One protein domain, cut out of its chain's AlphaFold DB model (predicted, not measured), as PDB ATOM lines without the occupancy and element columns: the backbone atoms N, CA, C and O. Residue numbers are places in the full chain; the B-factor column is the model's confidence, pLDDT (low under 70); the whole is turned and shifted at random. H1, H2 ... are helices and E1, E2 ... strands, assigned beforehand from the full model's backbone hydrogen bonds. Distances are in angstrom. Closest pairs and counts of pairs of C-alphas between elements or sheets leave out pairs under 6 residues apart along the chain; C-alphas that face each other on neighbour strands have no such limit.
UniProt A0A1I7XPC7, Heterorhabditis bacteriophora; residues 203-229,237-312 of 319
ATOM      1  N   PRO A 203      -0.161  48.399  96.295       95.00
ATOM      2  CA  PRO A 203       0.397  47.969  95.009       95.00
ATOM      3  C   PRO A 203       1.560  46.976  95.133       95.00
ATOM      4  O   PRO A 203       1.706  46.074  94.305       95.00
ATOM      5  N   VAL A 204       2.396  47.124  96.166       94.81
ATOM      6  CA  VAL A 204       3.547  46.241  96.407       94.81
ATOM      7  C   VAL A 204       3.083  44.899  96.956       94.81
ATOM      8  O   VAL A 204       3.538  43.858  96.477       94.81
ATOM      9  N   GLU A 205       2.150  44.910  97.907       95.19
ATOM     10  CA  GLU A 205       1.550  43.691  98.451       95.19
ATOM     11  C   GLU A 205       0.844  42.879  97.358       95.19
ATOM     12  O   GLU A 205       1.074  41.674  97.220       95.19
ATOM     13  N   HIS A 206       0.059  43.542  96.508       94.62
ATOM     14  CA  HIS A 206      -0.609  42.899  95.384       94.62
ATOM     15  C   HIS A 206       0.399  42.330  94.373       94.62
ATOM     16  O   HIS A 206       0.250  41.198  93.906       94.62
ATOM     17  N   MET A 207       1.470  43.062  94.051       92.44
ATOM     18  CA  MET A 207       2.502  42.554  93.146       92.44
ATOM     19  C   MET A 207       3.209  41.314  93.708       92.44
ATOM     20  O   MET A 207       3.430  40.357  92.964       92.44
ATOM     21  N   ALA A 208       3.543  41.323  95.000       92.00
ATOM     22  CA  ALA A 208       4.208  40.210  95.668       92.00
ATOM     23  C   ALA A 208       3.307  38.969  95.744       92.00
ATOM     24  O   ALA A 208       3.720  37.879  95.353       92.00
ATOM     25  N   THR A 209       2.056  39.129  96.179       93.06
ATOM     26  CA  THR A 209       1.088  38.024  96.272       93.06
ATOM     27  C   THR A 209       0.741  37.443  94.903       93.06
ATOM     28  O   THR A 209       0.711  36.222  94.751       93.06
ATOM     29  N   SER A 210       0.567  38.282  93.879       92.44
ATOM     30  CA  SER A 210       0.370  37.823  92.498       92.44
ATOM     31  C   SER A 210       1.583  37.062  91.965       92.44
ATOM     32  O   SER A 210       1.416  36.026  91.329       92.44
ATOM     33  N   PHE A 211       2.800  37.530  92.260       89.94
ATOM     34  CA  PHE A 211       4.022  36.817  91.891       89.94
ATOM     35  C   PHE A 211       4.089  35.428  92.541       89.94
ATOM     36  O   PHE A 211       4.297  34.444  91.837       89.94
ATOM     37  N   LEU A 212       3.838  35.327  93.851       90.06
ATOM     38  CA  LEU A 212       3.828  34.040  94.554       90.06
ATOM     39  C   LEU A 212       2.748  33.096  94.010       90.06
ATOM     40  O   LEU A 212       3.022  31.918  93.806       90.06
ATOM     41  N   ARG A 213       1.550  33.607  93.692       89.06
ATOM     42  CA  ARG A 213       0.490  32.818  93.043       89.06
ATOM     43  C   ARG A 213       0.937  32.268  91.692       89.06
ATOM     44  O   ARG A 213       0.703  31.098  91.418       89.06
ATOM     45  N   THR A 214       1.607  33.073  90.864       87.81
ATOM     46  CA  THR A 214       2.151  32.599  89.581       87.81
ATOM     47  C   THR A 214       3.126  31.439  89.770       87.81
ATOM     48  O   THR A 214       3.057  30.490  89.000       87.81
ATOM     49  N   LEU A 215       3.966  31.456  90.811       86.00
ATOM     50  CA  LEU A 215       4.870  30.334  91.097       86.00
ATOM     51  C   LEU A 215       4.114  29.042  91.437       86.00
ATOM     52  O   LEU A 215       4.515  27.974  90.979       86.00
ATOM     53  N   ILE A 216       3.000  29.132  92.176       86.38
ATOM     54  CA  ILE A 216       2.125  27.978  92.457       86.38
ATOM     55  C   ILE A 216       1.582  27.403  91.143       86.38
ATOM     56  O   ILE A 216       1.709  26.206  90.898       86.38
ATOM     57  N   PHE A 217       1.050  28.254  90.259       83.44
ATOM     58  CA  PHE A 217       0.533  27.817  88.957       83.44
ATOM     59  C   PHE A 217       1.617  27.196  88.068       83.44
ATOM     60  O   PHE A 217       1.401  26.130  87.495       83.44
ATOM     61  N   SER A 218       2.786  27.833  87.958       81.81
ATOM     62  CA  SER A 218       3.904  27.315  87.161       81.81
ATOM     63  C   SER A 218       4.384  25.958  87.674       81.81
ATOM     64  O   SER A 218       4.634  25.056  86.878       81.81
ATOM     65  N   ARG A 219       4.450  25.784  88.997       79.69
ATOM     66  CA  ARG A 219       4.792  24.507  89.633       79.69
ATOM     67  C   ARG A 219       3.746  23.428  89.352       79.69
ATOM     68  O   ARG A 219       4.121  22.313  89.000       79.69
ATOM     69  N   ALA A 220       2.460  23.747  89.498       80.69
ATOM     70  CA  ALA A 220       1.372  22.812  89.219       80.69
ATOM     71  C   ALA A 220       1.392  22.344  87.756       80.69
ATOM     72  O   ALA A 220       1.266  21.152  87.490       80.69
ATOM     73  N   LEU A 221       1.643  23.266  86.818       78.81
ATOM     74  CA  LEU A 221       1.778  22.949  85.397       78.81
ATOM     75  C   LEU A 221       2.994  22.055  85.110       78.81
ATOM     76  O   LEU A 221       2.882  21.124  84.324       78.81
ATOM     77  N   ALA A 222       4.139  22.301  85.754       75.94
ATOM     78  CA  ALA A 222       5.343  21.483  85.571       75.94
ATOM     79  C   ALA A 222       5.183  20.040  86.088       75.94
ATOM     80  O   ALA A 222       5.845  19.130  85.595       75.94
ATOM     81  N   ARG A 223       4.298  19.826  87.072       74.50
ATOM     82  CA  ARG A 223       3.938  18.498  87.599       74.50
ATOM     83  C   ARG A 223       2.822  17.815  86.805       74.50
ATOM     84  O   ARG A 223       2.514  16.662  87.087       74.50
ATOM     85  N   ALA A 224       2.202  18.510  85.852       76.31
ATOM     86  CA  ALA A 224       1.168  17.927  85.015       76.31
ATOM     87  C   ALA A 224       1.805  16.951  84.017       76.31
ATOM     88  O   ALA A 224       2.751  17.297  83.308       76.31
ATOM     89  N   HIS A 225       1.282  15.730  83.946       68.00
ATOM     90  CA  HIS A 225       1.776  14.705  83.031       68.00
ATOM     91  C   HIS A 225       0.796  14.519  81.866       68.00
ATOM     92  O   HIS A 225      -0.411  14.530  82.087       68.00
ATOM     93  N   PRO A 226       1.256  14.353  80.616       65.44
ATOM     94  CA  PRO A 226       0.357  14.044  79.508       65.44
ATOM     95  C   PRO A 226      -0.285  12.662  79.715       65.44
ATOM     96  O   PRO A 226       0.408  11.683  79.983       65.44
ATOM     97  N   LEU A 227      -1.611  12.574  79.573       57.97
ATOM     98  CA  LEU A 227      -2.399  11.357  79.826       57.97
ATOM     99  C   LEU A 227      -2.146  10.239  78.801       57.97
ATOM    100  O   LEU A 227      -2.454   9.079  79.074       57.97
ATOM    101  N   PHE A 228      -1.605  10.552  77.617       56.69
ATOM    102  CA  PHE A 228      -1.456   9.579  76.534       56.69
ATOM    103  C   PHE A 228      -0.208   9.827  75.673       56.69
ATOM    104  O   PHE A 228      -0.143  10.795  74.925       56.69
ATOM    105  N   ASP A 229       0.722   8.868  75.674       54.59
ATOM    106  CA  ASP A 229       1.927   8.847  74.817       54.59
ATOM    107  C   ASP A 229       1.618   8.497  73.334       54.59
ATOM    108  O   ASP A 229       2.508   8.443  72.491       54.59
ATOM    109  N   GLU A 237      -3.997  16.870  73.415       61.34
ATOM    110  CA  GLU A 237      -3.144  16.713  74.602       61.34
ATOM    111  C   GLU A 237      -3.947  16.963  75.891       61.34
ATOM    112  O   GLU A 237      -4.105  18.092  76.354       61.34
ATOM    113  N   ALA A 238      -4.485  15.893  76.475       59.84
ATOM    114  CA  ALA A 238      -5.065  15.918  77.808       59.84
ATOM    115  C   ALA A 238      -3.940  15.740  78.840       59.84
ATOM    116  O   ALA A 238      -3.156  14.795  78.748       59.84
ATOM    117  N   PHE A 239      -3.859  16.638  79.820       66.00
ATOM    118  CA  PHE A 239      -2.896  16.565  80.921       66.00
ATOM    119  C   PHE A 239      -3.591  16.062  82.188       66.00
ATOM    120  O   PHE A 239      -4.666  16.543  82.544       66.00
ATOM    121  N   GLU A 240      -2.970  15.109  82.875       65.56
ATOM    122  CA  GLU A 240      -3.305  14.735  84.240       65.56
ATOM    123  C   GLU A 240      -2.592  15.711  85.164       65.56
ATOM    124  O   GLU A 240      -1.361  15.751  85.238       65.56
ATOM    125  N   THR A 241      -3.372  16.536  85.846       65.06
ATOM    126  CA  THR A 241      -2.872  17.345  86.952       65.06
ATOM    127  C   THR A 241      -3.196  16.623  88.247       65.06
ATOM    128  O   THR A 241      -4.327  16.166  88.422       65.06
ATOM    129  N   ASP A 242      -2.236  16.575  89.165       68.62
ATOM    130  CA  ASP A 242      -2.501  16.227  90.560       68.62
ATOM    131  C   ASP A 242      -3.640  17.142  91.073       68.62
ATOM    132  O   ASP A 242      -3.514  18.369  90.972       68.62
ATOM    133  N   PRO A 243      -4.789  16.582  91.507       65.38
ATOM    134  CA  PRO A 243      -5.988  17.353  91.840       65.38
ATOM    135  C   PRO A 243      -5.738  18.370  92.957       65.38
ATOM    136  O   PRO A 243      -6.427  19.391  93.003       65.38
ATOM    137  N   ASP A 244      -4.718  18.134  93.784       74.00
ATOM    138  CA  ASP A 244      -4.323  19.029  94.862       74.00
ATOM    139  C   ASP A 244      -3.185  19.989  94.468       74.00
ATOM    140  O   ASP A 244      -2.794  20.836  95.259       74.00
ATOM    141  N   ALA A 245      -2.661  19.960  93.236       72.62
ATOM    142  CA  ALA A 245      -1.481  20.751  92.850       72.62
ATOM    143  C   ALA A 245      -1.631  22.277  93.026       72.62
ATOM    144  O   ALA A 245      -0.633  22.986  93.165       72.62
ATOM    145  N   LEU A 246      -2.864  22.793  92.984       77.44
ATOM    146  CA  LEU A 246      -3.175  24.214  93.194       77.44
ATOM    147  C   LEU A 246      -3.580  24.544  94.636       77.44
ATOM    148  O   LEU A 246      -3.658  25.723  94.989       77.44
ATOM    149  N   THR A 247      -3.870  23.528  95.444       75.12
ATOM    150  CA  THR A 247      -4.351  23.638  96.827       75.12
ATOM    151  C   THR A 247      -3.332  23.124  97.845       75.12
ATOM    152  O   THR A 247      -3.501  23.385  99.032       75.12
ATOM    153  N   GLU A 248      -2.274  22.439  97.398       77.31
ATOM    154  CA  GLU A 248      -1.174  21.940  98.219       77.31
ATOM    155  C   GLU A 248      -0.417  23.112  98.856       77.31
ATOM    156  O   GLU A 248      -0.032  24.075  98.183       77.31
ATOM    157  N   ASP A 249      -0.160  23.013 100.160       83.94
ATOM    158  CA  ASP A 249       0.597  24.021 100.893       83.94
ATOM    159  C   ASP A 249       2.042  24.082 100.378       83.94
ATOM    160  O   ASP A 249       2.829  23.149 100.551       83.94
ATOM    161  N   VAL A 250       2.405  25.194  99.734       87.94
ATOM    162  CA  VAL A 250       3.758  25.433  99.213       87.94
ATOM    163  C   VAL A 250       4.632  26.089 100.278       87.94
ATOM    164  O   VAL A 250       4.313  27.160 100.802       87.94
ATOM    165  N   PHE A 251       5.798  25.496 100.542       91.31
ATOM    166  CA  PHE A 251       6.784  26.063 101.455       91.31
ATOM    167  C   PHE A 251       7.751  26.992 100.706       91.31
ATOM    168  O   PHE A 251       8.731  26.557 100.096       91.31
ATOM    169  N   PHE A 252       7.481  28.298 100.736       92.62
ATOM    170  CA  PHE A 252       8.328  29.297 100.079       92.62
ATOM    171  C   PHE A 252       9.582  29.632 100.891       92.62
ATOM    172  O   PHE A 252       9.508  29.968 102.074       92.62
ATOM    173  N   VAL A 253      10.735  29.658 100.223       94.50
ATOM    174  CA  VAL A 253      12.016  30.066 100.807       94.50
ATOM    175  C   VAL A 253      12.671  31.149  99.964       94.50
ATOM    176  O   VAL A 253      13.106  30.909  98.842       94.50
ATOM    177  N   GLY A 254      12.779  32.355 100.522       94.31
ATOM    178  CA  GLY A 254      13.525  33.450  99.908       94.31
ATOM    179  C   GLY A 254      15.038  33.242 100.024       94.31
ATOM    180  O   GLY A 254      15.565  33.088 101.125       94.31
ATOM    181  N   VAL A 255      15.752  33.284  98.901       94.06
ATOM    182  CA  VAL A 255      17.212  33.152  98.829       94.06
ATOM    183  C   VAL A 255      17.811  34.465  98.341       94.06
ATOM    184  O   VAL A 255      17.708  34.815  97.169       94.06
ATOM    185  N   HIS A 256      18.469  35.197  99.236       93.44
ATOM    186  CA  HIS A 256      19.162  36.433  98.881       93.44
ATOM    187  C   HIS A 256      20.616  36.152  98.482       93.44
ATOM    188  O   HIS A 256      21.447  35.781  99.314       93.44
ATOM    189  N   VAL A 257      20.933  36.364  97.207       92.38
ATOM    190  CA  VAL A 257      22.267  36.198  96.625       92.38
ATOM    191  C   VAL A 257      22.895  37.577  96.441       92.38
ATOM    192  O   VAL A 257      22.769  38.195  95.383       92.38
ATOM    193  N   ARG A 258      23.570  38.054  97.489       90.69
ATOM    194  CA  ARG A 258      24.305  39.327  97.498       90.69
ATOM    195  C   ARG A 258      25.717  39.118  96.948       90.69
ATOM    196  O   ARG A 258      26.556  38.496  97.606       90.69
ATOM    197  N   ARG A 259      25.978  39.584  95.728       88.12
ATOM    198  CA  ARG A 259      27.201  39.284  94.977       88.12
ATOM    199  C   ARG A 259      27.632  40.387  94.016       88.12
ATOM    200  O   ARG A 259      28.798  40.751  94.066       88.12
ATOM    201  N   GLY A 260      26.761  40.838  93.123       83.44
ATOM    202  CA  GLY A 260      27.063  41.666  91.954       83.44
ATOM    203  C   GLY A 260      27.737  42.997  92.273       83.44
ATOM    204  O   GLY A 260      28.902  43.044  92.683       83.44
ATOM    205  N   MET A 261      27.033  44.102  92.028       79.12
ATOM    206  CA  MET A 261      27.626  45.432  92.185       79.12
ATOM    207  C   MET A 261      28.107  45.685  93.614       79.12
ATOM    208  O   MET A 261      29.169  46.273  93.811       79.12
ATOM    209  N   ASP A 262      27.374  45.195  94.612       75.62
ATOM    210  CA  ASP A 262      27.652  45.527  96.004       75.62
ATOM    211  C   ASP A 262      28.881  44.800  96.579       75.62
ATOM    212  O   ASP A 262      29.541  45.339  97.465       75.62
ATOM    213  N   ILE A 263      29.240  43.613  96.077       83.56
ATOM    214  CA  ILE A 263      30.352  42.822  96.637       83.56
ATOM    215  C   ILE A 263      31.493  42.641  95.638       83.56
ATOM    216  O   ILE A 263      32.648  42.890  95.971       83.56
ATOM    217  N   THR A 264      31.213  42.192  94.416       78.88
ATOM    218  CA  THR A 264      32.275  41.867  93.449       78.88
ATOM    219  C   THR A 264      32.866  43.103  92.776       78.88
ATOM    220  O   THR A 264      34.073  43.116  92.505       78.88
ATOM    221  N   VAL A 265      32.048  44.142  92.569       79.38
ATOM    222  CA  VAL A 265      32.444  45.390  91.895       79.38
ATOM    223  C   VAL A 265      32.842  46.487  92.888       79.38
ATOM    224  O   VAL A 265      33.799  47.215  92.638       79.38
ATOM    225  N   ASN A 266      32.165  46.599  94.035       78.38
ATOM    226  CA  ASN A 266      32.424  47.664  95.004       78.38
ATOM    227  C   ASN A 266      33.771  47.488  95.730       78.38
ATOM    228  O   ASN A 266      33.922  46.686  96.657       78.38
ATOM    229  N   GLU A 267      34.756  48.296  95.342       81.69
ATOM    230  CA  GLU A 267      36.103  48.229  95.906       81.69
ATOM    231  C   GLU A 267      36.138  48.549  97.408       81.69
ATOM    232  O   GLU A 267      36.878  47.909  98.158       81.69
ATOM    233  N   ARG A 268      35.315  49.495  97.878       81.00
ATOM    234  CA  ARG A 268      35.249  49.856  99.300       81.00
ATOM    235  C   ARG A 268      34.825  48.657 100.144       81.00
ATOM    236  O   ARG A 268      35.492  48.356 101.131       81.00
ATOM    237  N   ASN A 269      33.766  47.961  99.738       81.62
ATOM    238  CA  ASN A 269      33.268  46.787 100.455       81.62
ATOM    239  C   ASN A 269      34.298  45.650 100.433       81.62
ATOM    240  O   ASN A 269      34.553  45.026 101.463       81.62
ATOM    241  N   ARG A 270      34.977  45.438  99.300       83.12
ATOM    242  CA  ARG A 270      36.070  44.457  99.203       83.12
ATOM    243  C   ARG A 270      37.241  44.776 100.129       83.12
ATOM    244  O   ARG A 270      37.722  43.882 100.817       83.12
ATOM    245  N   ARG A 271      37.684  46.038 100.187       85.06
ATOM    246  CA  ARG A 271      38.733  46.484 101.128       85.06
ATOM    247  C   ARG A 271      38.302  46.312 102.586       85.06
ATOM    248  O   ARG A 271      39.146  46.075 103.440       85.06
ATOM    249  N   HIS A 272      37.001  46.394 102.860       81.62
ATOM    250  CA  HIS A 272      36.418  46.133 104.175       81.62
ATOM    251  C   HIS A 272      36.248  44.631 104.492       81.62
ATOM    252  O   HIS A 272      35.746  44.284 105.556       81.62
ATOM    253  N   GLY A 273      36.664  43.731 103.593       86.69
ATOM    254  CA  GLY A 273      36.651  42.282 103.811       86.69
ATOM    255  C   GLY A 273      35.373  41.570 103.362       86.69
ATOM    256  O   GLY A 273      35.198  40.392 103.663       86.69
ATOM    257  N   HIS A 274      34.478  42.243 102.635       86.19
ATOM    258  CA  HIS A 274      33.270  41.604 102.122       86.19
ATOM    259  C   HIS A 274      33.618  40.579 101.037       86.19
ATOM    260  O   HIS A 274      34.310  40.888 100.064       86.19
ATOM    261  N   THR A 275      33.080  39.367 101.172       90.00
ATOM    262  CA  THR A 275      33.253  38.280 100.203       90.00
ATOM    263  C   THR A 275      31.909  37.707  99.794       90.00
ATOM    264  O   THR A 275      31.056  37.452 100.644       90.00
ATOM    265  N   ALA A 276      31.730  37.453  98.499       91.00
ATOM    266  CA  ALA A 276      30.534  36.781  98.015       91.00
ATOM    267  C   ALA A 276      30.532  35.322  98.486       91.00
ATOM    268  O   ALA A 276      31.548  34.631  98.367       91.00
ATOM    269  N   ALA A 277      29.389  34.843  98.977       92.94
ATOM    270  CA  ALA A 277      29.259  33.445  99.368       92.94
ATOM    271  C   ALA A 277      29.503  32.516  98.155       92.94
ATOM    272  O   ALA A 277      29.069  32.832  97.036       92.94
ATOM    273  N   PRO A 278      30.211  31.384  98.337       93.69
ATOM    274  CA  PRO A 278      30.431  30.413  97.270       93.69
ATOM    275  C   PRO A 278      29.128  29.681  96.923       93.69
ATOM    276  O   PRO A 278      28.255  29.549  97.775       93.69
ATOM    277  N   LEU A 279      29.016  29.126  95.709       94.38
ATOM    278  CA  LEU A 279      27.836  28.345  95.297       94.38
ATOM    279  C   LEU A 279      27.484  27.246  96.313       94.38
ATOM    280  O   LEU A 279      26.339  27.142  96.743       94.38
ATOM    281  N   ARG A 280      28.505  26.524  96.787       95.81
ATOM    282  CA  ARG A 280      28.371  25.450  97.778       95.81
ATOM    283  C   ARG A 280      27.635  25.868  99.055       95.81
ATOM    284  O   ARG A 280      26.963  25.042  99.658       95.81
ATOM    285  N   TYR A 281      27.753  27.128  99.482       95.94
ATOM    286  CA  TYR A 281      27.003  27.628 100.637       95.94
ATOM    287  C   TYR A 281      25.491  27.555 100.384       95.94
ATOM    288  O   TYR A 281      24.751  27.038 101.220       95.94
ATOM    289  N   TYR A 282      25.050  28.013  99.212       95.81
ATOM    290  CA  TYR A 282      23.642  27.994  98.828       95.81
ATOM    291  C   TYR A 282      23.137  26.566  98.612       95.81
ATOM    292  O   TYR A 282      22.078  26.227  99.123       95.81
ATOM    293  N   GLU A 283      23.909  25.708  97.938       94.44
ATOM    294  CA  GLU A 283      23.536  24.301  97.716       94.44
ATOM    295  C   GLU A 283      23.303  23.557  99.037       94.44
ATOM    296  O   GLU A 283      22.273  22.910  99.214       94.44
ATOM    297  N   LEU A 284      24.233  23.693  99.991       96.25
ATOM    298  CA  LEU A 284      24.109  23.070 101.309       96.25
ATOM    299  C   LEU A 284      22.909  23.621 102.090       96.25
ATOM    300  O   LEU A 284      22.182  22.848 102.712       96.25
ATOM    301  N   ALA A 285      22.678  24.938 102.045       96.19
ATOM    302  CA  ALA A 285      21.541  25.562 102.717       96.19
ATOM    303  C   ALA A 285      20.199  25.102 102.123       96.19
ATOM    304  O   ALA A 285      19.300  24.713 102.866       96.19
ATOM    305  N   MET A 286      20.074  25.088 100.794       94.62
ATOM    306  CA  MET A 286      18.860  24.652 100.101       94.62
ATOM    307  C   MET A 286      18.591  23.159 100.319       94.62
ATOM    308  O   MET A 286      17.448  22.780 100.555       94.62
ATOM    309  N   ASN A 287      19.623  22.309 100.300       94.44
ATOM    310  CA  ASN A 287      19.462  20.879 100.575       94.44
ATOM    311  C   ASN A 287      18.970  20.624 102.001       94.44
ATOM    312  O   ASN A 287      18.035  19.854 102.182       94.44
ATOM    313  N   ARG A 288      19.508  21.346 102.991       95.94
ATOM    314  CA  ARG A 288      19.037  21.239 104.378       95.94
ATOM    315  C   ARG A 288      17.555  21.595 104.526       95.94
ATOM    316  O   ARG A 288      16.863  20.965 105.314       95.94
ATOM    317  N   ILE A 289      17.058  22.579 103.775       94.81
ATOM    318  CA  ILE A 289      15.626  22.916 103.753       94.81
ATOM    319  C   ILE A 289      14.806  21.796 103.103       94.81
ATOM    320  O   ILE A 289      13.778  21.414 103.649       94.81
ATOM    321  N   ARG A 290      15.263  21.243 101.971       92.12
ATOM    322  CA  ARG A 290      14.579  20.128 101.283       92.12
ATOM    323  C   ARG A 290      14.488  18.862 102.138       92.12
ATOM    324  O   ARG A 290      13.559  18.090 101.971       92.12
ATOM    325  N   GLU A 291      15.448  18.640 103.032       93.94
ATOM    326  CA  GLU A 291      15.421  17.527 103.991       93.94
ATOM    327  C   GLU A 291      14.376  17.724 105.104       93.94
ATOM    328  O   GLU A 291      13.979  16.757 105.746       93.94
ATOM    329  N   GLN A 292      13.959  18.968 105.363       94.06
ATOM    330  CA  GLN A 292      13.083  19.337 106.483       94.06
ATOM    331  C   GLN A 292      11.650  19.658 106.061       94.06
ATOM    332  O   GLN A 292      10.743  19.610 106.890       94.06
ATOM    333  N   HIS A 293      11.456  20.011 104.795       90.44
ATOM    334  CA  HIS A 293      10.185  20.464 104.262       90.44
ATOM    335  C   HIS A 293       9.916  19.794 102.920       90.44
ATOM    336  O   HIS A 293      10.778  19.751 102.040       90.44
ATOM    337  N   GLU A 294       8.691  19.310 102.760       85.12
ATOM    338  CA  GLU A 294       8.157  18.906 101.466       85.12
ATOM    339  C   GLU A 294       7.639  20.140 100.710       85.12
ATOM    340  O   GLU A 294       7.532  21.235 101.263       85.12
ATOM    341  N   ASN A 295       7.365  19.977  99.416       84.69
ATOM    342  CA  ASN A 295       6.747  21.007  98.576       84.69
ATOM    343  C   ASN A 295       7.436  22.397  98.595       84.69
ATOM    344  O   ASN A 295       6.783  23.441  98.623       84.69
ATOM    345  N   VAL A 296       8.775  22.422  98.579       89.19
ATOM    346  CA  VAL A 296       9.569  23.661  98.692       89.19
ATOM    347  C   VAL A 296       9.714  24.390  97.353       89.19
ATOM    348  O   VAL A 296      10.055  23.774  96.341       89.19
ATOM    349  N   VAL A 297       9.548  25.716  97.371       89.00
ATOM    350  CA  VAL A 297       9.838  26.636  96.254       89.00
ATOM    351  C   VAL A 297      10.863  27.675  96.703       89.00
ATOM    352  O   VAL A 297      10.688  28.319  97.738       89.00
ATOM    353  N   PHE A 298      11.938  27.859  95.931       91.44
ATOM    354  CA  PHE A 298      13.028  28.769  96.290       91.44
ATOM    355  C   PHE A 298      12.966  30.058  95.468       91.44
ATOM    356  O   PHE A 298      13.361  30.100  94.309       91.44
ATOM    357  N   VAL A 299      12.569  31.157  96.106       91.94
ATOM    358  CA  VAL A 299      12.482  32.476  95.471       91.94
ATOM    359  C   VAL A 299      13.832  33.183  95.548       91.94
ATOM    360  O   VAL A 299      14.227  33.678  96.603       91.94
ATOM    361  N   ILE A 300      14.558  33.248  94.432       91.88
ATOM    362  CA  ILE A 300      15.914  33.812  94.394       91.88
ATOM    363  C   ILE A 300      15.878  35.317  94.097       91.88
ATOM    364  O   ILE A 300      15.400  35.755  93.053       91.88
ATOM    365  N   CYS A 301      16.463  36.117  94.987       91.00
ATOM    366  CA  CYS A 301      16.679  37.551  94.806       91.00
ATOM    367  C   CYS A 301      18.180  37.840  94.732       91.00
ATOM    368  O   CYS A 301      18.911  37.539  95.674       91.00
ATOM    369  N   SER A 302      18.658  38.444  93.641       90.25
ATOM    370  CA  SER A 302      20.085  38.739  93.461       90.25
ATOM    371  C   SER A 302      20.334  40.097  92.820       90.25
ATOM    372  O   SER A 302      19.556  40.549  91.980       90.25
ATOM    373  N   ASP A 303      21.455  40.713  93.184       85.44
ATOM    374  CA  ASP A 303      22.050  41.856  92.485       85.44
ATOM    375  C   ASP A 303      22.957  41.431  91.307       85.44
ATOM    376  O   ASP A 303      23.459  42.283  90.578       85.44
ATOM    377  N   ASP A 304      23.143  40.121  91.095       89.31
ATOM    378  CA  ASP A 304      23.778  39.508  89.922       89.31
ATOM    379  C   ASP A 304      22.858  38.418  89.329       89.31
ATOM    380  O   ASP A 304      23.053  37.216  89.555       89.31
ATOM    381  N   PRO A 305      21.816  38.812  88.571       86.38
ATOM    382  CA  PRO A 305      20.839  37.864  88.036       86.38
ATOM    383  C   PRO A 305      21.446  36.889  87.017       86.38
ATOM    384  O   PRO A 305      20.952  35.770  86.875       86.38
ATOM    385  N   LEU A 306      22.524  37.272  86.322       88.94
ATOM    386  CA  LEU A 306      23.202  36.393  85.365       88.94
ATOM    387  C   LEU A 306      23.933  35.262  86.085       88.94
ATOM    388  O   LEU A 306      23.818  34.100  85.683       88.94
ATOM    389  N   TRP A 307      24.651  35.579  87.164       90.94
ATOM    390  CA  TRP A 307      25.270  34.559  88.000       90.94
ATOM    391  C   TRP A 307      24.213  33.678  88.663       90.94
ATOM    392  O   TRP A 307      24.346  32.457  88.618       90.94
ATOM    393  N   ALA A 308      23.146  34.261  89.217       91.75
ATOM    394  CA  ALA A 308      22.073  33.488  89.841       91.75
ATOM    395  C   ALA A 308      21.453  32.485  88.852       91.75
ATOM    396  O   ALA A 308      21.445  31.291  89.133       91.75
ATOM    397  N   ARG A 309      21.058  32.925  87.649       87.94
ATOM    398  CA  ARG A 309      20.465  32.044  86.626       87.94
ATOM    399  C   ARG A 309      21.400  30.918  86.189       87.94
ATOM    400  O   ARG A 309      20.956  29.806  85.940       87.94
ATOM    401  N   LYS A 310      22.700  31.204  86.073       91.88
ATOM    402  CA  LYS A 310      23.699  30.199  85.685       91.88
ATOM    403  C   LYS A 310      23.845  29.092  86.733       91.88
ATOM    404  O   LYS A 310      24.100  27.953  86.361       91.88
ATOM    405  N   ASN A 311      23.761  29.437  88.017       92.69
ATOM    406  CA  ASN A 311      24.049  28.504  89.108       92.69
ATOM    407  C   ASN A 311      22.791  27.884  89.735       92.69
ATOM    408  O   ASN A 311      22.897  26.855  90.393       92.69
ATOM    409  N   PHE A 312      21.619  28.476  89.508       89.94
ATOM    410  CA  PHE A 312      20.322  27.964  89.949       89.94
ATOM    411  C   PHE A 312      19.387  27.810  88.736       89.94
ATOM    412  O   PHE A 312      18.469  28.614  88.563       89.94
TER     413      PHE A 312
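Overview. This is residues 203 to 229 and 237 to 312 of the 319 residues of a protein of Heterorhabditis bacteriophora (UniProt A0A1I7XPC7). A narrow ribbon of two parallel strands, E1 and E2, forms the middle of a loose, elongated model, with H1, H4 and H5 around it. H2 and H3 make one far end, loops 223 to 229 and 237 to 243 the other, and residues 203 to 211 of H1 stick out free. The printed part has 103 residues, ordered H1 E1 H2 H3 H4 E2 H5, class mixed; the radius of gyration of the C-alphas is 17.9 A and the spans are 58 by 34 by 27 A.

Along the chain. H1, residues 203 to 222, begins with C-alpha 203 at (0.397, 47.969, 95.009) and is 28.5 A long. E1, residues 251 to 257, is 19.1 A long. H2 is residues 260 to 265 and H3 267 to 271. H4, residues 279 to 290, is 16.7 A long. E2, residues 296 to 302, is 19.1 A long. H5, residues 305 to 311, ends with C-alpha 311 at (24.049, 28.504, 89.108).

Arrangement. E1 and E2 are parallel at 23 degrees, with N 255 and O 299 2.8 A apart, within hydrogen-bond range. With H2, H3 and H4 between, they form a strand-helix-strand unit, parallel neighbour strands joined through helices. H1 and E2 are near each other, as are E1 and H4. The closest C-alphas of E2 and H5, Ser 302 and Ala 308, are 6.7 A apart. H4 and H5 are close but not clearly touching, Leu 279 to Asn 311 at 7.3 A between C-alphas, and about perpendicular at 73 degrees. H2 and H3 touch only at the corner, C-alphas 263 and 269 being closest at 6.2 A. H1 and H4 are apart. Every O i to N i+4 pair is within hydrogen-bond range in H1, H3, H4 and H5; in H2, 1 of 2.

Size, cuts and confidence. C-alphas 228 and 271, the farthest apart, are 59.8 A apart. Residues 230 to 236 are not printed; C-alphas 229 and 237 are 9.4 A apart across the cut. Of the links printed whole, none is long. The pLDDT is under 70 in residues 225 to 229 and 237 to 243.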